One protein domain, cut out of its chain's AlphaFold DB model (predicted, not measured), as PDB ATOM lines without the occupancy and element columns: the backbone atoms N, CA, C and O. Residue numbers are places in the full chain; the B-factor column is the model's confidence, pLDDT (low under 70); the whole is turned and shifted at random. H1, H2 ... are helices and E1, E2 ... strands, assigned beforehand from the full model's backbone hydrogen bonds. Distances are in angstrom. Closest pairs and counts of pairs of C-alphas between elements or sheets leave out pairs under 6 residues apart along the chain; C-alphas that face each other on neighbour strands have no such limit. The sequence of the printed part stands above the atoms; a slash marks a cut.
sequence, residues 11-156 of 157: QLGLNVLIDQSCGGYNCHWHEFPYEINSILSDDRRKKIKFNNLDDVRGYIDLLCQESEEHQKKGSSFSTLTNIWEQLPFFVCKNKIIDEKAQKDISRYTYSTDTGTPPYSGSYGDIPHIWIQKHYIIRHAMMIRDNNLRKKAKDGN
ATOM      1  N   GLN A  11     217.978 182.725 184.755       91.88
ATOM      2  CA  GLN A  11     218.143 181.521 183.946       91.88
ATOM      3  C   GLN A  11     217.209 181.534 182.726       91.88
ATOM      4  O   GLN A  11     217.649 181.274 181.604       91.88
ATOM      5  N   LEU A  12     215.935 181.891 182.925       93.06
ATOM      6  CA  LEU A  12     214.959 182.042 181.847       93.06
ATOM      7  C   LEU A  12     215.356 183.159 180.872       93.06
ATOM      8  O   LEU A  12     215.338 182.946 179.662       93.06
ATOM      9  N   GLY A  13     215.764 184.322 181.383       93.44
ATOM     10  CA  GLY A  13     216.242 185.432 180.557       93.44
ATOM     11  C   GLY A  13     217.477 185.066 179.727       93.44
ATOM     12  O   GLY A  13     217.516 185.338 178.529       93.44
ATOM     13  N   LEU A  14     218.462 184.390 180.324       93.69
ATOM     14  CA  LEU A  14     219.663 183.922 179.626       93.69
ATOM     15  C   LEU A  14     219.311 182.926 178.517       93.69
ATOM     16  O   LEU A  14     219.852 183.020 177.418       93.69
ATOM     17  N   ASN A  15     218.358 182.025 178.765       94.56
ATOM     18  CA  ASN A  15     217.881 181.069 177.764       94.56
ATOM     19  C   ASN A  15     217.209 181.736 176.555       94.56
ATOM     20  O   ASN A  15     217.287 181.190 175.461       94.56
ATOM     21  N   VAL A  16     216.594 182.911 176.729       94.62
ATOM     22  CA  VAL A  16     216.060 183.713 175.613       94.62
ATOM     23  C   VAL A  16     217.182 184.329 174.772       94.62
ATOM     24  O   VAL A  16     217.049 184.437 173.551       94.62
ATOM     25  N   LEU A  17     218.272 184.755 175.418       92.69
ATOM     26  CA  LEU A  17     219.402 185.412 174.756       92.69
ATOM     27  C   LEU A  17     220.341 184.428 174.047       92.69
ATOM     28  O   LEU A  17     220.998 184.814 173.080       92.69
ATOM     29  N   ILE A  18     220.390 183.166 174.488       90.62
ATOM     30  CA  ILE A  18     221.136 182.102 173.810       90.62
ATOM     31  C   ILE A  18     220.456 181.791 172.471       90.62
ATOM     32  O   ILE A  18     219.429 181.126 172.395       90.62
ATOM     33  N   ASP A  19     221.060 182.286 171.397       78.38
ATOM     34  CA  ASP A  19     220.590 182.156 170.018       78.38
ATOM     35  C   ASP A  19     221.214 180.972 169.266       78.38
ATOM     36  O   ASP A  19     220.679 180.542 168.244       78.38
ATOM     37  N   GLN A  20     222.335 180.448 169.762       77.75
ATOM     38  CA  GLN A  20     223.069 179.333 169.171       77.75
ATOM     39  C   GLN A  20     223.661 178.435 170.256       77.75
ATOM     40  O   GLN A  20     224.238 178.911 171.243       77.75
ATOM     41  N   SER A  21     223.556 177.126 170.036       78.25
ATOM     42  CA  SER A  21     224.290 176.137 170.813       78.25
ATOM     43  C   SER A  21     225.775 176.166 170.447       78.25
ATOM     44  O   SER A  21     226.196 176.557 169.358       78.25
ATOM     45  N   CYS A  22     226.601 175.745 171.391       83.00
ATOM     46  CA  CYS A  22     227.991 175.425 171.142       83.00
ATOM     47  C   CYS A  22     228.077 174.127 170.317       83.00
ATOM     48  O   CYS A  22     227.547 173.098 170.734       83.00
ATOM     49  N   GLY A  23     228.790 174.155 169.185       73.88
ATOM     50  CA  GLY A  23     229.028 172.987 168.321       73.88
ATOM     51  C   GLY A  23     229.984 171.927 168.891       73.88
ATOM     52  O   GLY A  23     230.381 171.021 168.171       73.88
ATOM     53  N   GLY A  24     230.390 172.040 170.159       69.94
ATOM     54  CA  GLY A  24     231.157 171.029 170.896       69.94
ATOM     55  C   GLY A  24     232.661 171.024 170.612       69.94
ATOM     56  O   GLY A  24     233.445 171.212 171.536       69.94
ATOM     57  N   TYR A  25     233.068 170.876 169.351       67.50
ATOM     58  CA  TYR A  25     234.428 170.447 168.985       67.50
ATOM     59  C   TYR A  25     235.584 171.376 169.404       67.50
ATOM     60  O   TYR A  25     236.705 170.900 169.514       67.50
ATOM     61  N   ASN A  26     235.335 172.664 169.679       80.00
ATOM     62  CA  ASN A  26     236.373 173.649 170.041       80.00
ATOM     63  C   ASN A  26     236.015 174.496 171.278       80.00
ATOM     64  O   ASN A  26     236.470 175.632 171.425       80.00
ATOM     65  N   CYS A  27     235.142 173.999 172.155       87.56
ATOM     66  CA  CYS A  27     234.729 174.762 173.327       87.56
ATOM     67  C   CYS A  27     235.552 174.404 174.561       87.56
ATOM     68  O   CYS A  27     235.371 173.348 175.158       87.56
ATOM     69  N   HIS A  28     236.378 175.356 174.993       87.56
ATOM     70  CA  HIS A  28     237.216 175.274 176.193       87.56
ATOM     71  C   HIS A  28     236.438 174.967 177.488       87.56
ATOM     72  O   HIS A  28     237.018 174.488 178.453       87.56
ATOM     73  N   TRP A  29     235.128 175.231 177.502       92.81
ATOM     74  CA  TRP A  29     234.260 175.134 178.680       92.81
ATOM     75  C   TRP A  29     233.274 173.953 178.608       92.81
ATOM     76  O   TRP A  29     232.263 173.939 179.317       92.81
ATOM     77  N   HIS A  30     233.469 173.020 177.667       91.56
ATOM     78  CA  HIS A  30     232.497 171.955 177.394       91.56
ATOM     79  C   HIS A  30     232.515 170.837 178.443       91.56
ATOM     80  O   HIS A  30     231.469 170.253 178.754       91.56
ATOM     81  N   GLU A  31     233.686 170.573 179.012       92.25
ATOM     82  CA  GLU A  31     233.937 169.487 179.953       92.25
ATOM     83  C   GLU A  31     234.525 170.034 181.246       92.25
ATOM     84  O   GLU A  31     235.364 170.929 181.225       92.25
ATOM     85  N   PHE A  32     234.058 169.502 182.372       93.81
ATOM     86  CA  PHE A  32     234.618 169.802 183.683       93.81
ATOM     87  C   PHE A  32     235.720 168.790 184.034       93.81
ATOM     88  O   PHE A  32     235.623 167.634 183.617       93.81
ATOM     89  N   PRO A  33     236.701 169.165 184.873       96.81
ATOM     90  CA  PRO A  33     236.900 170.494 185.456       96.81
ATOM     91  C   PRO A  33     237.686 171.437 184.531       96.81
ATOM     92  O   PRO A  33     238.458 170.990 183.688       96.81
ATOM     93  N   TYR A  34     237.562 172.746 184.748       95.50
ATOM     94  CA  TYR A  34     238.398 173.758 184.089       95.50
ATOM     95  C   TYR A  34     238.668 174.956 185.003       95.50
ATOM     96  O   TYR A  34     238.023 175.128 186.038       95.50
ATOM     97  N   GLU A  35     239.643 175.779 184.621       95.62
ATOM     98  CA  GLU A  35     240.003 177.008 185.325       95.62
ATOM     99  C   GLU A  35     239.877 178.220 184.409       95.62
ATOM    100  O   GLU A  35     240.187 178.152 183.218       95.62
ATOM    101  N   ILE A  36     239.482 179.345 184.995       94.81
ATOM    102  CA  ILE A  36     239.480 180.655 184.347       94.81
ATOM    103  C   ILE A  36     240.307 181.641 185.168       94.81
ATOM    104  O   ILE A  36     240.495 181.461 186.375       94.81
ATOM    105  N   ASN A  37     240.724 182.736 184.540       93.50
ATOM    106  CA  ASN A  37     241.069 183.936 185.298       93.50
ATOM    107  C   ASN A  37     239.766 184.582 185.782       93.50
ATOM    108  O   ASN A  37     238.819 184.713 185.008       93.50
ATOM    109  N   SER A  38     239.713 184.965 187.055       92.12
ATOM    110  CA  SER A  38     238.533 185.604 187.632       92.12
ATOM    111  C   SER A  38     238.243 186.926 186.926       92.12
ATOM    112  O   SER A  38     239.072 187.828 186.964       92.12
ATOM    113  N   ILE A  39     237.040 187.068 186.371       88.88
ATOM    114  CA  ILE A  39     236.549 188.335 185.810       88.88
ATOM    115  C   ILE A  39     236.013 189.290 186.897       88.88
ATOM    116  O   ILE A  39     235.940 190.485 186.663       88.88
ATOM    117  N   LEU A  40     235.756 188.771 188.106       87.75
ATOM    118  CA  LEU A  40     235.356 189.513 189.319       87.75
ATOM    119  C   LEU A  40     236.521 190.089 190.153       87.75
ATOM    120  O   LEU A  40     236.320 190.545 191.274       87.75
ATOM    121  N   SER A  41     237.773 189.939 189.713       86.62
ATOM    122  CA  SER A  41     238.947 190.284 190.531       86.62
ATOM    123  C   SER A  41     239.889 191.198 189.768       86.62
ATOM    124  O   SER A  41     240.274 190.872 188.649       86.62
ATOM    125  N   ASP A  42     240.346 192.271 190.413       85.06
ATOM    126  CA  ASP A  42     241.367 193.163 189.847       85.06
ATOM    127  C   ASP A  42     242.714 192.449 189.650       85.06
ATOM    128  O   ASP A  42     243.478 192.750 188.729       85.06
ATOM    129  N   ASP A  43     243.007 191.455 190.498       89.81
ATOM    130  CA  ASP A  43     244.159 190.581 190.303       89.81
ATOM    131  C   ASP A  43     243.918 189.596 189.149       89.81
ATOM    132  O   ASP A  43     243.280 188.553 189.315       89.81
ATOM    133  N   ARG A  44     244.520 189.901 187.994       85.12
ATOM    134  CA  ARG A  44     244.493 189.074 186.775       85.12
ATOM    135  C   ARG A  44     245.111 187.683 186.939       85.12
ATOM    136  O   ARG A  44     244.955 186.855 186.045       85.12
ATOM    137  N   ARG A  45     245.847 187.422 188.025       89.69
ATOM    138  CA  ARG A  45     246.438 186.107 188.324       89.69
ATOM    139  C   ARG A  45     245.513 185.230 189.157       89.69
ATOM    140  O   ARG A  45     245.777 184.033 189.283       89.69
ATOM    141  N   LYS A  46     244.444 185.797 189.726       94.06
ATOM    142  CA  LYS A  46     243.485 185.044 190.526       94.06
ATOM    143  C   LYS A  46     242.717 184.086 189.627       94.06
ATOM    144  O   LYS A  46     241.930 184.503 188.778       94.06
ATOM    145  N   LYS A  47     242.932 182.793 189.848       94.81
ATOM    146  CA  LYS A  47     242.227 181.729 189.140       94.81
ATOM    147  C   LYS A  47     241.020 181.237 189.920       94.81
ATOM    148  O   LYS A  47     241.030 181.219 191.149       94.81
ATOM    149  N   ILE A  48     240.003 180.809 189.186       95.12
ATOM    150  CA  ILE A  48     238.815 180.140 189.718       95.12
ATOM    151  C   ILE A  48     238.679 178.809 189.002       95.12
ATOM    152  O   ILE A  48     238.810 178.748 187.780       95.12
ATOM    153  N   LYS A  49     238.428 177.755 189.774       96.81
ATOM    154  CA  LYS A  49     238.227 176.402 189.269       96.81
ATOM    155  C   LYS A  49     236.750 176.042 189.326       96.81
ATOM    156  O   LYS A  49     236.129 176.185 190.375       96.81
ATOM    157  N   PHE A  50     236.234 175.519 188.222       97.81
ATOM    158  CA  PHE A  50     234.899 174.949 188.125       97.81
ATOM    159  C   PHE A  50     235.001 173.435 188.000       97.81
ATOM    160  O   PHE A  50     235.610 172.920 187.061       97.81
ATOM    161  N   ASN A  51     234.399 172.714 188.939       97.56
ATOM    162  CA  ASN A  51     234.345 171.254 188.938       97.56
ATOM    163  C   ASN A  51     233.017 170.733 188.383       97.56
ATOM    164  O   ASN A  51     232.932 169.577 187.977       97.56
ATOM    165  N   ASN A  52     231.978 171.563 188.389       96.12
ATOM    166  CA  ASN A  52     230.640 171.217 187.930       96.12
ATOM    167  C   ASN A  52     229.829 172.485 187.604       96.12
ATOM    168  O   ASN A  52     230.309 173.614 187.723       96.12
ATOM    169  N   LEU A  53     228.579 172.288 187.181       94.31
ATOM    170  CA  LEU A  53     227.670 173.376 186.828       94.31
ATOM    171  C   LEU A  53     227.230 174.218 188.035       94.31
ATOM    172  O   LEU A  53     226.914 175.391 187.859       94.31
ATOM    173  N   ASP A  54     227.214 173.660 189.244       94.38
ATOM    174  CA  ASP A  54     226.826 174.409 190.439       94.38
ATOM    175  C   ASP A  54     227.907 175.418 190.841       94.38
ATOM    176  O   ASP A  54     227.566 176.545 191.197       94.38
ATOM    177  N   ASP A  55     229.191 175.092 190.654       96.00
ATOM    178  CA  ASP A  55     230.283 176.064 190.818       96.00
ATOM    179  C   ASP A  55     230.110 177.249 189.845       96.00
ATOM    180  O   ASP A  55     230.282 178.413 190.212       96.00
ATOM    181  N   VAL A  56     229.716 176.964 188.597       95.38
ATOM    182  CA  VAL A  56     229.442 177.993 187.580       95.38
ATOM    183  C   VAL A  56     228.236 178.849 187.967       95.38
ATOM    184  O   VAL A  56     228.285 180.070 187.831       95.38
ATOM    185  N   ARG A  57     227.157 178.235 188.465       93.75
ATOM    186  CA  ARG A  57     225.970 178.960 188.951       93.75
ATOM    187  C   ARG A  57     226.318 179.873 190.120       93.75
ATOM    188  O   ARG A  57     225.946 181.040 190.086       93.75
ATOM    189  N   GLY A  58     227.101 179.382 191.080       94.06
ATOM    190  CA  GLY A  58     227.593 180.197 192.189       94.06
ATOM    191  C   GLY A  58     228.425 181.389 191.709       94.06
ATOM    192  O   GLY A  58     228.326 182.479 192.262       94.06
ATOM    193  N   TYR A  59     229.196 181.229 190.632       94.62
ATOM    194  CA  TYR A  59     229.932 182.344 190.035       94.62
ATOM    195  C   TYR A  59     229.035 183.358 189.320       94.62
ATOM    196  O   TYR A  59     229.248 184.562 189.448       94.62
ATOM    197  N   ILE A  60     227.996 182.889 188.624       94.00
ATOM    198  CA  ILE A  60     226.960 183.758 188.048       94.00
ATOM    199  C   ILE A  60     226.243 184.551 189.149       94.00
ATOM    200  O   ILE A  60     225.983 185.735 188.961       94.00
ATOM    201  N   ASP A  61     225.971 183.949 190.310       92.19
ATOM    202  CA  ASP A  61     225.367 184.664 191.441       92.19
ATOM    203  C   ASP A  61     226.257 185.803 191.950       92.19
ATOM    204  O   ASP A  61     225.754 186.884 192.259       92.19
ATOM    205  N   LEU A  62     227.575 185.590 192.007       92.81
ATOM    206  CA  LEU A  62     228.522 186.637 192.392       92.81
ATOM    207  C   LEU A  62     228.538 187.787 191.372       92.81
ATOM    208  O   LEU A  62     228.527 188.950 191.764       92.81
ATOM    209  N   LEU A  63     228.488 187.475 190.073       91.44
ATOM    210  CA  LEU A  63     228.362 188.484 189.014       91.44
ATOM    211  C   LEU A  63     227.042 189.263 189.114       91.44
ATOM    212  O   LEU A  63     227.003 190.467 188.865       91.44
ATOM    213  N   CYS A  64     225.950 188.602 189.506       89.25
ATOM    214  CA  CYS A  64     224.673 189.274 189.735       89.25
ATOM    215  C   CYS A  64     224.756 190.260 190.896       89.25
ATOM    216  O   CYS A  64     224.302 191.394 190.757       89.25
ATOM    217  N   GLN A  65     225.363 189.848 192.012       88.62
ATOM    218  CA  GLN A  65     225.569 190.715 193.173       88.62
ATOM    219  C   GLN A  65     226.395 191.949 192.797       88.62
ATOM    220  O   GLN A  65     225.973 193.072 193.075       88.62
ATOM    221  N   GLU A  66     227.509 191.757 192.086       86.81
ATOM    222  CA  GLU A  66     228.332 192.854 191.569       86.81
ATOM    223  C   GLU A  66     227.503 193.791 190.670       86.81
ATOM    224  O   GLU A  66     227.445 195.004 190.898       86.81
ATOM    225  N   SER A  67     226.781 193.248 189.686       85.50
ATOM    226  CA  SER A  67     225.961 194.045 188.768       85.50
ATOM    227  C   SER A  67     224.872 194.851 189.489       85.50
ATOM    228  O   SER A  67     224.624 196.007 189.136       85.50
ATOM    229  N   GLU A  68     224.215 194.279 190.498       83.19
ATOM    230  CA  GLU A  68     223.200 194.969 191.300       83.19
ATOM    231  C   GLU A  68     223.798 196.115 192.131       83.19
ATOM    232  O   GLU A  68     223.188 197.183 192.260       83.19
ATOM    233  N   GLU A  69     225.006 195.940 192.667       82.69
ATOM    234  CA  GLU A  69     225.739 197.004 193.355       82.69
ATOM    235  C   GLU A  69     226.110 198.155 192.412       82.69
ATOM    236  O   GLU A  69     225.985 199.326 192.786       82.69
ATOM    237  N   HIS A  70     226.515 197.853 191.176       78.19
ATOM    238  CA  HIS A  70     226.776 198.869 190.155       78.19
ATOM    239  C   HIS A  70     225.506 199.596 189.699       78.19
ATOM    240  O   HIS A  70     225.541 200.804 189.452       78.19
ATOM    241  N   GLN A  71     224.368 198.903 189.623       73.56
ATOM    242  CA  GLN A  71     223.096 199.521 189.248       73.56
ATOM    243  C   GLN A  71     222.609 200.513 190.315       73.56
ATOM    244  O   GLN A  71     222.185 201.618 189.978       73.56
ATOM    245  N   LYS A  72     222.767 200.184 191.605       74.75
ATOM    246  CA  LYS A  72     222.499 201.121 192.718       74.75
ATOM    247  C   LYS A  72     223.347 202.397 192.640       74.75
ATOM    248  O   LYS A  72     222.928 203.433 193.144       74.75
ATOM    249  N   LYS A  73     224.513 202.336 191.987       69.25
ATOM    250  CA  LYS A  73     225.422 203.471 191.747       69.25
ATOM    251  C   LYS A  73     225.108 204.249 190.454       69.25
ATOM    252  O   LYS A  73     225.865 205.144 190.098       69.25
ATOM    253  N   GLY A  74     224.000 203.942 189.767       52.59
ATOM    254  CA  GLY A  74     223.497 204.704 188.615       52.59
ATOM    255  C   GLY A  74     223.804 204.117 187.232       52.59
ATOM    256  O   GLY A  74     223.618 204.810 186.234       52.59
ATOM    257  N   SER A  75     224.266 202.863 187.137       52.72
ATOM    258  CA  SER A  75     224.480 202.192 185.842       52.72
ATOM    259  C   SER A  75     223.157 201.864 185.131       52.72
ATOM    260  O   SER A  75     222.202 201.407 185.755       52.72
ATOM    261  N   SER A  76     223.105 202.064 183.809       48.06
ATOM    262  CA  SER A  76     221.918 201.831 182.966       48.06
ATOM    263  C   SER A  76     221.779 200.396 182.442       48.06
ATOM    264  O   SER A  76     220.821 200.096 181.728       48.06
ATOM    265  N   PHE A  77     222.748 199.519 182.717       54.47
ATOM    266  CA  PHE A  77     222.733 198.138 182.231       54.47
ATOM    267  C   PHE A  77     221.844 197.256 183.112       54.47
ATOM    268  O   PHE A  77     221.945 197.292 184.336       54.47
ATOM    269  N   SER A  78     220.980 196.442 182.495       73.19
ATOM    270  CA  SER A  78     220.242 195.408 183.225       73.19
ATOM    271  C   SER A  78     221.183 194.260 183.593       73.19
ATOM    272  O   SER A  78     222.000 193.858 182.762       73.19
ATOM    273  N   THR A  79     221.037 193.696 184.798       85.25
ATOM    274  CA  THR A  79     221.810 192.529 185.265       85.25
ATOM    275  C   THR A  79     221.865 191.427 184.211       85.25
ATOM    276  O   THR A  79     222.934 190.927 183.890       85.25
ATOM    277  N   LEU A  80     220.737 191.127 183.560       87.69
ATOM    278  CA  LEU A  80     220.671 190.137 182.484       87.69
ATOM    279  C   LEU A  80     221.640 190.430 181.321       87.69
ATOM    280  O   LEU A  80     222.293 189.510 180.833       87.69
ATOM    281  N   THR A  81     221.731 191.687 180.875       88.19
ATOM    282  CA  THR A  81     222.626 192.080 179.771       88.19
ATOM    283  C   THR A  81     224.084 191.930 180.185       88.19
ATOM    284  O   THR A  81     224.871 191.357 179.438       88.19
ATOM    285  N   ASN A  82     224.413 192.387 181.394       88.56
ATOM    286  CA  ASN A  82     225.762 192.311 181.936       88.56
ATOM    287  C   ASN A  82     226.235 190.847 182.045       88.56
ATOM    288  O   ASN A  82     227.279 190.496 181.501       88.56
ATOM    289  N   ILE A  83     225.422 189.964 182.637       92.00
ATOM    290  CA  ILE A  83     225.755 188.534 182.728       92.00
ATOM    291  C   ILE A  83     225.894 187.908 181.339       92.00
ATOM    292  O   ILE A  83     226.860 187.191 181.082       92.00
ATOM    293  N   TRP A  84     224.952 188.179 180.433       91.44
ATOM    294  CA  TRP A  84     224.972 187.639 179.072       91.44
ATOM    295  C   TRP A  84     226.269 187.962 178.321       91.44
ATOM    296  O   TRP A  84     226.833 187.081 177.672       91.44
ATOM    297  N   GLU A  85     226.749 189.201 178.423       89.12
ATOM    298  CA  GLU A  85     227.993 189.644 177.785       89.12
ATOM    299  C   GLU A  85     229.226 188.942 178.367       89.12
ATOM    300  O   GLU A  85     230.202 188.722 177.648       89.12
ATOM    301  N   GLN A  86     229.165 188.533 179.637       91.62
ATOM    302  CA  GLN A  86     230.272 187.879 180.328       91.62
ATOM    303  C   GLN A  86     230.307 186.349 180.164       91.62
ATOM    304  O   GLN A  86     231.392 185.763 180.174       91.62
ATOM    305  N   LEU A  87     229.159 185.684 179.967       92.12
ATOM    306  CA  LEU A  87     229.072 184.213 179.862       92.12
ATOM    307  C   LEU A  87     230.112 183.564 178.921       92.12
ATOM    308  O   LEU A  87     230.700 182.552 179.313       92.12
ATOM    309  N   PRO A  88     230.386 184.090 177.704       90.25
ATOM    310  CA  PRO A  88     231.319 183.451 176.774       90.25
ATOM    311  C   PRO A  88     232.746 183.293 177.316       90.25
ATOM    312  O   PRO A  88     233.484 182.426 176.842       90.25
ATOM    313  N   PHE A  89     233.138 184.104 178.303       91.94
ATOM    314  CA  PHE A  89     234.487 184.086 178.862       91.94
ATOM    315  C   PHE A  89     234.734 182.934 179.831       91.94
ATOM    316  O   PHE A  89     235.893 182.658 180.131       91.94
ATOM    317  N   PHE A  90     233.685 182.263 180.315       93.56
ATOM    318  CA  PHE A  90     233.863 181.247 181.348       93.56
ATOM    319  C   PHE A  90     232.923 180.051 181.295       93.56
ATOM    320  O   PHE A  90     233.137 179.114 182.054       93.56
ATOM    321  N   VAL A  91     231.887 180.035 180.455       94.25
ATOM    322  CA  VAL A  91     230.982 178.883 180.401       94.25
ATOM    323  C   VAL A  91     230.500 178.575 178.989       94.25
ATOM    324  O   VAL A  91     230.234 179.443 178.158       94.25
ATOM    325  N   CYS A  92     230.358 177.282 178.709       93.25
ATOM    326  CA  CYS A  92     229.726 176.792 177.496       93.25
ATOM    327  C   CYS A  92     228.222 177.080 177.550       93.25
ATOM    328  O   CYS A  92     227.526 176.584 178.436       93.25
ATOM    329  N   LYS A  93     227.690 177.797 176.551       91.69
ATOM    330  CA  LYS A  93     226.251 178.106 176.448       91.69
ATOM    331  C   LYS A  93     225.359 176.867 176.589       91.69
ATOM    332  O   LYS A  93     224.325 176.948 177.238       91.69
ATOM    333  N   ASN A  94     225.780 175.702 176.082       92.00
ATOM    334  CA  ASN A  94     225.002 174.457 176.202       92.00
ATOM    335  C   ASN A  94     224.792 174.006 177.650       92.00
ATOM    336  O   ASN A  94     223.819 173.319 177.922       92.00
ATOM    337  N   LYS A  95     225.686 174.377 178.574       91.56
ATOM    338  CA  LYS A  95     225.528 174.084 180.005       91.56
ATOM    339  C   LYS A  95     224.519 175.019 180.682       91.56
ATOM    340  O   LYS A  95     224.027 174.694 181.755       91.56
ATOM    341  N   ILE A  96     224.224 176.161 180.059       92.56
ATOM    342  CA  ILE A  96     223.236 177.145 180.519       92.56
ATOM    343  C   ILE A  96     221.861 176.889 179.891       92.56
ATOM    344  O   ILE A  96     220.862 177.344 180.431       92.56
ATOM    345  N   ILE A  97     221.759 176.163 178.776       92.12
ATOM    346  CA  ILE A  97     220.455 175.830 178.190       92.12
ATOM    347  C   ILE A  97     219.677 174.916 179.151       92.12
ATOM    348  O   ILE A  97     220.182 173.882 179.578       92.12
ATOM    349  N   ASP A  98     218.441 175.298 179.469       92.69
ATOM    350  CA  ASP A  98     217.538 174.559 180.352       92.69
ATOM    351  C   ASP A  98     216.246 174.173 179.624       92.69
ATOM    352  O   ASP A  98     215.561 175.013 179.043       92.69
ATOM    353  N   GLU A  99     215.879 172.892 179.676       92.56
ATOM    354  CA  GLU A  99     214.728 172.355 178.942       92.56
ATOM    355  C   GLU A  99     213.398 172.988 179.385       92.56
ATOM    356  O   GLU A  99     212.514 173.228 178.558       92.56
ATOM    357  N   LYS A 100     213.235 173.290 180.682       92.81
ATOM    358  CA  LYS A 100     212.004 173.919 181.184       92.81
ATOM    359  C   LYS A 100     211.893 175.348 180.663       92.81
ATOM    360  O   LYS A 100     210.826 175.728 180.181       92.81
ATOM    361  N   ALA A 101     212.993 176.099 180.678       94.06
ATOM    362  CA  ALA A 101     213.063 177.425 180.082       94.06
ATOM    363  C   ALA A 101     212.746 177.383 178.579       94.06
ATOM    364  O   ALA A 101     211.922 178.167 178.120       94.06
ATOM    365  N   GLN A 102     213.299 176.428 177.823       94.50
ATOM    366  CA  GLN A 102     212.998 176.281 176.392       94.50
ATOM    367  C   GLN A 102     211.512 175.975 176.122       94.50
ATOM    368  O   GLN A 102     210.933 176.517 175.176       94.50
ATOM    369  N   LYS A 103     210.856 175.172 176.973       94.88
ATOM    370  CA  LYS A 103     209.404 174.920 176.892       94.88
ATOM    371  C   LYS A 103     208.591 176.184 177.161       94.88
ATOM    372  O   LYS A 103     207.627 176.452 176.445       94.88
ATOM    373  N   ASP A 104     208.975 176.964 178.168       95.31
ATOM    374  CA  ASP A 104     208.297 178.218 178.497       95.31
ATOM    375  C   ASP A 104     208.480 179.271 177.393       95.31
ATOM    376  O   ASP A 104     207.513 179.929 177.013       95.31
ATOM    377  N   ILE A 105     209.680 179.374 176.813       95.38
ATOM    378  CA  ILE A 105     209.965 180.236 175.657       95.38
ATOM    379  C   ILE A 105     209.130 179.807 174.448       95.38
ATOM    380  O   ILE A 105     208.465 180.641 173.844       95.38
ATOM    381  N   SER A 106     209.091 178.511 174.131       94.94
ATOM    382  CA  SER A 106     208.291 177.992 173.011       94.94
ATOM    383  C   SER A 106     206.803 178.291 173.188       94.94
ATOM    384  O   SER A 106     206.152 178.748 172.249       94.94
ATOM    385  N   ARG A 107     206.267 178.093 174.403       95.62
ATOM    386  CA  ARG A 107     204.875 178.440 174.727       95.62
ATOM    387  C   ARG A 107     204.627 179.935 174.535       95.62
ATOM    388  O   ARG A 107     203.616 180.304 173.954       95.62
ATOM    389  N   TYR A 108     205.545 180.788 174.991       95.62
ATOM    390  CA  TYR A 108     205.434 182.237 174.834       95.62
ATOM    391  C   TYR A 108     205.398 182.637 173.357       95.62
ATOM    392  O   TYR A 108     204.491 183.367 172.954       95.62
ATOM    393  N   THR A 109     206.347 182.147 172.559       94.88
ATOM    394  CA  THR A 109     206.459 182.475 171.134       94.88
ATOM    395  C   THR A 109     205.222 182.008 170.378       94.88
ATOM    396  O   THR A 109     204.545 182.823 169.763       94.88
ATOM    397  N   TYR A 110     204.840 180.734 170.519       96.19
ATOM    398  CA  TYR A 110     203.663 180.188 169.838       96.19
ATOM    399  C   TYR A 110     202.381 180.951 170.191       96.19
ATOM    400  O   TYR A 110     201.613 181.318 169.302       96.19
ATOM    401  N   SER A 111     202.147 181.227 171.477       94.38
ATOM    402  CA  SER A 111     200.973 181.984 171.919       94.38
ATOM    403  C   SER A 111     200.957 183.421 171.409       94.38
ATOM    404  O   SER A 111     199.893 183.932 171.067       94.38
ATOM    405  N   THR A 112     202.119 184.071 171.347       93.81
ATOM    406  CA  THR A 112     202.239 185.447 170.851       93.81
ATOM    407  C   THR A 112     202.005 185.508 169.342       93.81
ATOM    408  O   THR A 112     201.254 186.364 168.884       93.81
ATOM    409  N   ASP A 113     202.578 184.570 168.589       95.00
ATOM    410  CA  ASP A 113     202.508 184.549 167.125       95.00
ATOM    411  C   ASP A 113     201.122 184.136 166.612       95.00
ATOM    412  O   ASP A 113     200.645 184.652 165.604       95.00
ATOM    413  N   THR A 114     200.460 183.206 167.305       95.56
ATOM    414  CA  THR A 114     199.159 182.657 166.878       95.56
ATOM    415  C   THR A 114     197.959 183.320 167.551       95.56
ATOM    416  O   THR A 114     196.821 183.034 167.185       95.56
ATOM    417  N   GLY A 115     198.180 184.140 168.584       91.81
ATOM    418  CA  GLY A 115     197.117 184.664 169.449       91.81
ATOM    419  C   GLY A 115     196.411 183.597 170.302       91.81
ATOM    420  O   GLY A 115     195.397 183.890 170.934       91.81
ATOM    421  N   THR A 116     196.921 182.360 170.333       90.94
ATOM    422  CA  THR A 116     196.345 181.256 171.116       90.94
ATOM    423  C   THR A 116     196.775 181.372 172.581       90.94
ATOM    424  O   THR A 116     197.966 181.557 172.851       90.94
ATOM    425  N   PRO A 117     195.866 181.223 173.563       89.31
ATOM    426  CA  PRO A 117     196.232 181.365 174.964       89.31
ATOM    427  C   PRO A 117     197.247 180.284 175.397       89.31
ATOM    428  O   PRO A 117     197.145 179.129 174.980       89.31
ATOM    429  N   PRO A 118     198.233 180.632 176.243       90.62
ATOM    430  CA  PRO A 118     199.306 179.718 176.661       90.62
ATOM    431  C   PRO A 118     198.825 178.587 177.579       90.62
ATOM    432  O   PRO A 118     199.483 177.554 177.696       90.62
ATOM    433  N   TYR A 119     197.685 178.796 178.235       89.00
ATOM    434  CA  TYR A 119     196.982 177.833 179.072       89.00
ATOM    435  C   TYR A 119     195.497 177.891 178.718       89.00
ATOM    436  O   TYR A 119     195.000 178.930 178.289       89.00
ATOM    437  N   SER A 120     194.789 176.780 178.897       85.62
ATOM    438  CA  SER A 120     193.337 176.735 178.730       85.62
ATOM    439  C   SER A 120     192.636 177.597 179.781       85.62
ATOM    440  O   SER A 120     193.005 177.529 180.953       85.62
ATOM    441  N   GLY A 121     191.587 178.313 179.378       82.56
ATOM    442  CA  GLY A 121     190.736 179.092 180.279       82.56
ATOM    443  C   GLY A 121     190.806 180.599 180.039       82.56
ATOM    444  O   GLY A 121     191.355 181.072 179.043       82.56
ATOM    445  N   SER A 122     190.196 181.351 180.949       78.56
ATOM    446  CA  SER A 122     190.187 182.814 180.974       78.56
ATOM    447  C   SER A 122     191.424 183.366 181.694       78.56
ATOM    448  O   SER A 122     192.211 182.623 182.271       78.56
ATOM    449  N   TYR A 123     191.592 184.694 181.722       73.44
ATOM    450  CA  TYR A 123     192.724 185.350 182.398       73.44
ATOM    451  C   TYR A 123     192.932 184.888 183.856       73.44
ATOM    452  O   TYR A 123     194.072 184.741 184.289       73.44
ATOM    453  N   GLY A 124     191.849 184.612 184.595       80.25
ATOM    454  CA  GLY A 124     191.909 184.111 185.976       80.25
ATOM    455  C   GLY A 124     192.392 182.662 186.126       80.25
ATOM    456  O   GLY A 124     192.825 182.290 187.213       80.25
ATOM    457  N   ASP A 125     192.370 181.874 185.049       84.69
ATOM    458  CA  ASP A 125     192.801 180.468 185.035       84.69
ATOM    459  C   ASP A 125     194.299 180.326 184.713       84.69
ATOM    460  O   ASP A 125     194.890 179.251 184.848       84.69
ATOM    461  N   ILE A 126     194.940 181.420 184.290       87.25
ATOM    462  CA  ILE A 126     196.357 181.437 183.935       87.25
ATOM    463  C   ILE A 126     197.202 181.358 185.216       87.25
ATOM    464  O   ILE A 126     197.050 182.196 186.110       87.25
ATOM    465  N   PRO A 127     198.167 180.421 185.307       89.50
ATOM    466  CA  PRO A 127     199.036 180.326 186.472       89.50
ATOM    467  C   PRO A 127     199.774 181.642 186.744       89.50
ATOM    468  O   PRO A 127     200.458 182.171 185.871       89.50
ATOM    469  N   HIS A 128     199.730 182.143 187.980       86.38
ATOM    470  CA  HIS A 128     200.412 183.396 188.341       86.38
ATOM    471  C   HIS A 128     201.921 183.370 188.025       86.38
ATOM    472  O   HIS A 128     202.500 184.364 187.589       86.38
ATOM    473  N   ILE A 129     202.561 182.205 188.179       87.81
ATOM    474  CA  ILE A 129     203.969 182.013 187.806       87.81
ATOM    475  C   ILE A 129     204.212 182.239 186.307       87.81
ATOM    476  O   ILE A 129     205.261 182.749 185.923       87.81
ATOM    477  N   TRP A 130     203.241 181.914 185.451       91.25
ATOM    478  CA  TRP A 130     203.339 182.163 184.018       91.25
ATOM    479  C   TRP A 130     203.314 183.655 183.699       91.25
ATOM    480  O   TRP A 130     204.087 184.098 182.858       91.25
ATOM    481  N   ILE A 131     202.489 184.440 184.396       87.19
ATOM    482  CA  ILE A 131     202.443 185.898 184.210       87.19
ATOM    483  C   ILE A 131     203.833 186.500 184.461       87.19
ATOM    484  O   ILE A 131     204.319 187.297 183.662       87.19
ATOM    485  N   GLN A 132     204.523 186.059 185.516       87.12
ATOM    486  CA  GLN A 132     205.893 186.498 185.805       87.12
ATOM    487  C   GLN A 132     206.870 186.096 184.692       87.12
ATOM    488  O   GLN A 132     207.608 186.939 184.180       87.12
ATOM    489  N   LYS A 133     206.831 184.827 184.264       91.31
ATOM    490  CA  LYS A 133     207.659 184.312 183.162       91.31
ATOM    491  C   LYS A 133     207.409 185.057 181.851       91.31
ATOM    492  O   LYS A 133     208.366 185.373 181.154       91.31
ATOM    493  N   HIS A 134     206.157 185.400 181.544       91.88
ATOM    494  CA  HIS A 134     205.786 186.164 180.353       91.88
ATOM    495  C   HIS A 134     206.531 187.500 180.293       91.88
ATOM    496  O   HIS A 134     207.120 187.825 179.264       91.88
ATOM    497  N   TYR A 135     206.546 188.265 181.388       89.75
ATOM    498  CA  TYR A 135     207.248 189.552 181.418       89.75
ATOM    499  C   TYR A 135     208.768 189.397 181.321       89.75
ATOM    500  O   TYR A 135     209.407 190.191 180.632       89.75
ATOM    501  N   ILE A 136     209.339 188.361 181.943       91.06
ATOM    502  CA  ILE A 136     210.772 188.049 181.838       91.06
ATOM    503  C   ILE A 136     211.146 187.733 180.386       91.06
ATOM    504  O   ILE A 136     212.062 188.348 179.841       91.06
ATOM    505  N   ILE A 137     210.407 186.822 179.740       93.88
ATOM    506  CA  ILE A 137     210.657 186.421 178.350       93.88
ATOM    507  C   ILE A 137     210.498 187.625 177.425       93.88
ATOM    508  O   ILE A 137     211.393 187.906 176.630       93.88
ATOM    509  N   ARG A 138     209.411 188.393 177.574       92.88
ATOM    510  CA  ARG A 138     209.164 189.605 176.784       92.88
ATOM    511  C   ARG A 138     210.311 190.607 176.900       92.88
ATOM    512  O   ARG A 138     210.774 191.125 175.888       92.88
ATOM    513  N   HIS A 139     210.778 190.881 178.117       91.06
ATOM    514  CA  HIS A 139     211.883 191.812 178.337       91.06
ATOM    515  C   HIS A 139     213.192 191.307 177.709       91.06
ATOM    516  O   HIS A 139     213.887 192.066 177.033       91.06
ATOM    517  N   ALA A 140     213.505 190.019 177.868       92.44
ATOM    518  CA  ALA A 140     214.694 189.416 177.276       92.44
ATOM    519  C   ALA A 140     214.647 189.404 175.733       92.44
ATOM    520  O   ALA A 140     215.661 189.686 175.096       92.44
ATOM    521  N   MET A 141     213.476 189.177 175.123       93.38
ATOM    522  CA  MET A 141     213.287 189.288 173.668       93.38
ATOM    523  C   MET A 141     213.577 190.711 173.174       93.38
ATOM    524  O   MET A 141     214.303 190.885 172.199       93.38
ATOM    525  N   MET A 142     213.118 191.745 173.893       91.56
ATOM    526  CA  MET A 142     213.439 193.138 173.549       91.56
ATOM    527  C   MET A 142     214.951 193.416 173.587       91.56
ATOM    528  O   MET A 142     215.471 194.121 172.721       91.56
ATOM    529  N   ILE A 143     215.671 192.867 174.573       90.19
ATOM    530  CA  ILE A 143     217.138 192.970 174.644       90.19
ATOM    531  C   ILE A 143     217.777 192.280 173.432       90.19
ATOM    532  O   ILE A 143     218.634 192.873 172.771       90.19
ATOM    533  N   ARG A 144     217.334 191.059 173.105       90.25
ATOM    534  CA  ARG A 144     217.818 190.298 171.945       90.25
ATOM    535  C   ARG A 144     217.638 191.078 170.643       90.25
ATOM    536  O   ARG A 144     218.608 191.252 169.907       90.25
ATOM    537  N   ASP A 145     216.443 191.603 170.395       91.31
ATOM    538  CA  ASP A 145     216.123 192.364 169.185       91.31
ATOM    539  C   ASP A 145     216.967 193.633 169.067       91.31
ATOM    540  O   ASP A 145     217.490 193.951 167.996       91.31
ATOM    541  N   ASN A 146     217.155 194.350 170.176       89.69
ATOM    542  CA  ASN A 146     218.016 195.528 170.212       89.69
ATOM    543  C   ASN A 146     219.471 195.178 169.872       89.69
ATOM    544  O   ASN A 146     220.114 195.909 169.117       89.69
ATOM    545  N   ASN A 147     219.982 194.054 170.376       86.12
ATOM    546  CA  ASN A 147     221.334 193.588 170.078       86.12
ATOM    547  C   ASN A 147     221.490 193.167 168.610       86.12
ATOM    548  O   ASN A 147     222.489 193.519 167.982       86.12
ATOM    549  N   LEU A 148     220.497 192.484 168.031       87.56
ATOM    550  CA  LEU A 148     220.485 192.142 166.604       87.56
ATOM    551  C   LEU A 148     220.474 193.399 165.723       87.56
ATOM    552  O   LEU A 148     221.251 193.499 164.776       87.56
ATOM    553  N   ARG A 149     219.660 194.402 166.079       89.56
ATOM    554  CA  ARG A 149     219.609 195.694 165.377       89.56
ATOM    555  C   ARG A 149     220.931 196.458 165.455       89.56
ATOM    556  O   ARG A 149     221.310 197.080 164.469       89.56
ATOM    557  N   LYS A 150     221.622 196.438 166.601       87.50
ATOM    558  CA  LYS A 150     222.956 197.050 166.749       87.50
ATOM    559  C   LYS A 150     223.984 196.352 165.855       87.50
ATOM    560  O   LYS A 150     224.596 197.012 165.027       87.50
ATOM    561  N   LYS A 151     224.066 195.017 165.914       83.88
ATOM    562  CA  LYS A 151     224.970 194.220 165.062       83.88
ATOM    563  C   LYS A 151     224.750 194.467 163.566       83.88
ATOM    564  O   LYS A 151     225.716 194.609 162.828       83.88
ATOM    565  N   ALA A 152     223.496 194.565 163.123       86.31
ATOM    566  CA  ALA A 152     223.169 194.858 161.725       86.31
ATOM    567  C   ALA A 152     223.603 196.267 161.278       86.31
ATOM    568  O   ALA A 152     223.885 196.480 160.102       86.31
ATOM    569  N   LYS A 153     223.657 197.238 162.199       84.38
ATOM    570  CA  LYS A 153     224.170 198.587 161.917       84.38
ATOM    571  C   LYS A 153     225.695 198.617 161.870       84.38
ATOM    572  O   LYS A 153     226.248 199.286 161.005       84.38
ATOM    573  N   ASP A 154     226.350 197.892 162.771       80.25
ATOM    574  CA  ASP A 154     227.810 197.884 162.882       80.25
ATOM    575  C   ASP A 154     228.478 197.031 161.793       80.25
ATOM    576  O   ASP A 154     229.561 197.375 161.341       80.25
ATOM    577  N   GLY A 155     227.821 195.966 161.315       62.69
ATOM    578  CA  GLY A 155     228.307 195.133 160.204       62.69
ATOM    579  C   GLY A 155     228.112 195.728 158.800       62.69
ATOM    580  O   GLY A 155     228.541 195.118 157.828       62.69
ATOM    581  N   ASN A 156     227.457 196.889 158.690       54.72
ATOM    582  CA  ASN A 156     227.304 197.662 157.448       54.72
ATOM    583  C   ASN A 156     228.296 198.847 157.363       54.72
ATOM    584  O   ASN A 156     228.120 199.734 156.525       54.72
TER     585      ASN A 156
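What this domain is: This is residues 11 to 156 of the 157 residues of an uncharacterized protein of Candidatus Pacearchaeota archaeon (UniProt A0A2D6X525). The short helix H1 sits in the middle with H3, H4, H5 and H6 round it, while H2 packs on H3; the E1 and E2 hairpin lies at one end of the longest axis and the loop of residues 115 to 127 at the other. Residues 148 to 156, of which 148 to 154 belong to H6, stick out. There are 146 printed residues with six named helices and two named strands, H1 E1 E2 H2 H3 H4 H5 H6, mostly helix; the sheet, E1 - E2, is antiparallel. The whole is only just compact, close to loose, with a radius of gyration of the C-alphas of 17.6 A and spans of 56 by 37 by 36 A.

How they stand to each other: H1, residues 11 to 17, is the hub. It touches residues 133 to 144 of H6, residues 128 to 154, the same way at a shallow tilt of 32 degrees; the closest C-alphas, of Gly 13 and Ala 140, are 5.4 A apart. H3, residues 79 to 89, touches H1 about perpendicular at 74 degrees, the closest C-alphas being Leu 14 and Trp 84, 6.5 A. E1, residues 34 to 37, and E2, residues 47 to 50, form a hairpin, with N 36 and O 48 within hydrogen-bond range at 2.9 A. Every O i to N i+4 pair is within range in H1 and H6; H3 has 5 of 7.

Where its parts are: H1 begins at C-alpha 11 (218.143, 181.521, 183.946). H2, residues 53 to 72, is 28.8 A long; H4 is residues 93 to 96; H5, residues 99 to 114, is 22.2 A. H6, 40.1 A, ends at C-alpha 154 (227.810, 197.884, 162.882).

The domain as a whole: The printed part has no cut. The links H1 to E1 and H5 to H6 are long. Residues 24 to 25, 73 to 77 and 155 to 156 have pLDDT under 70.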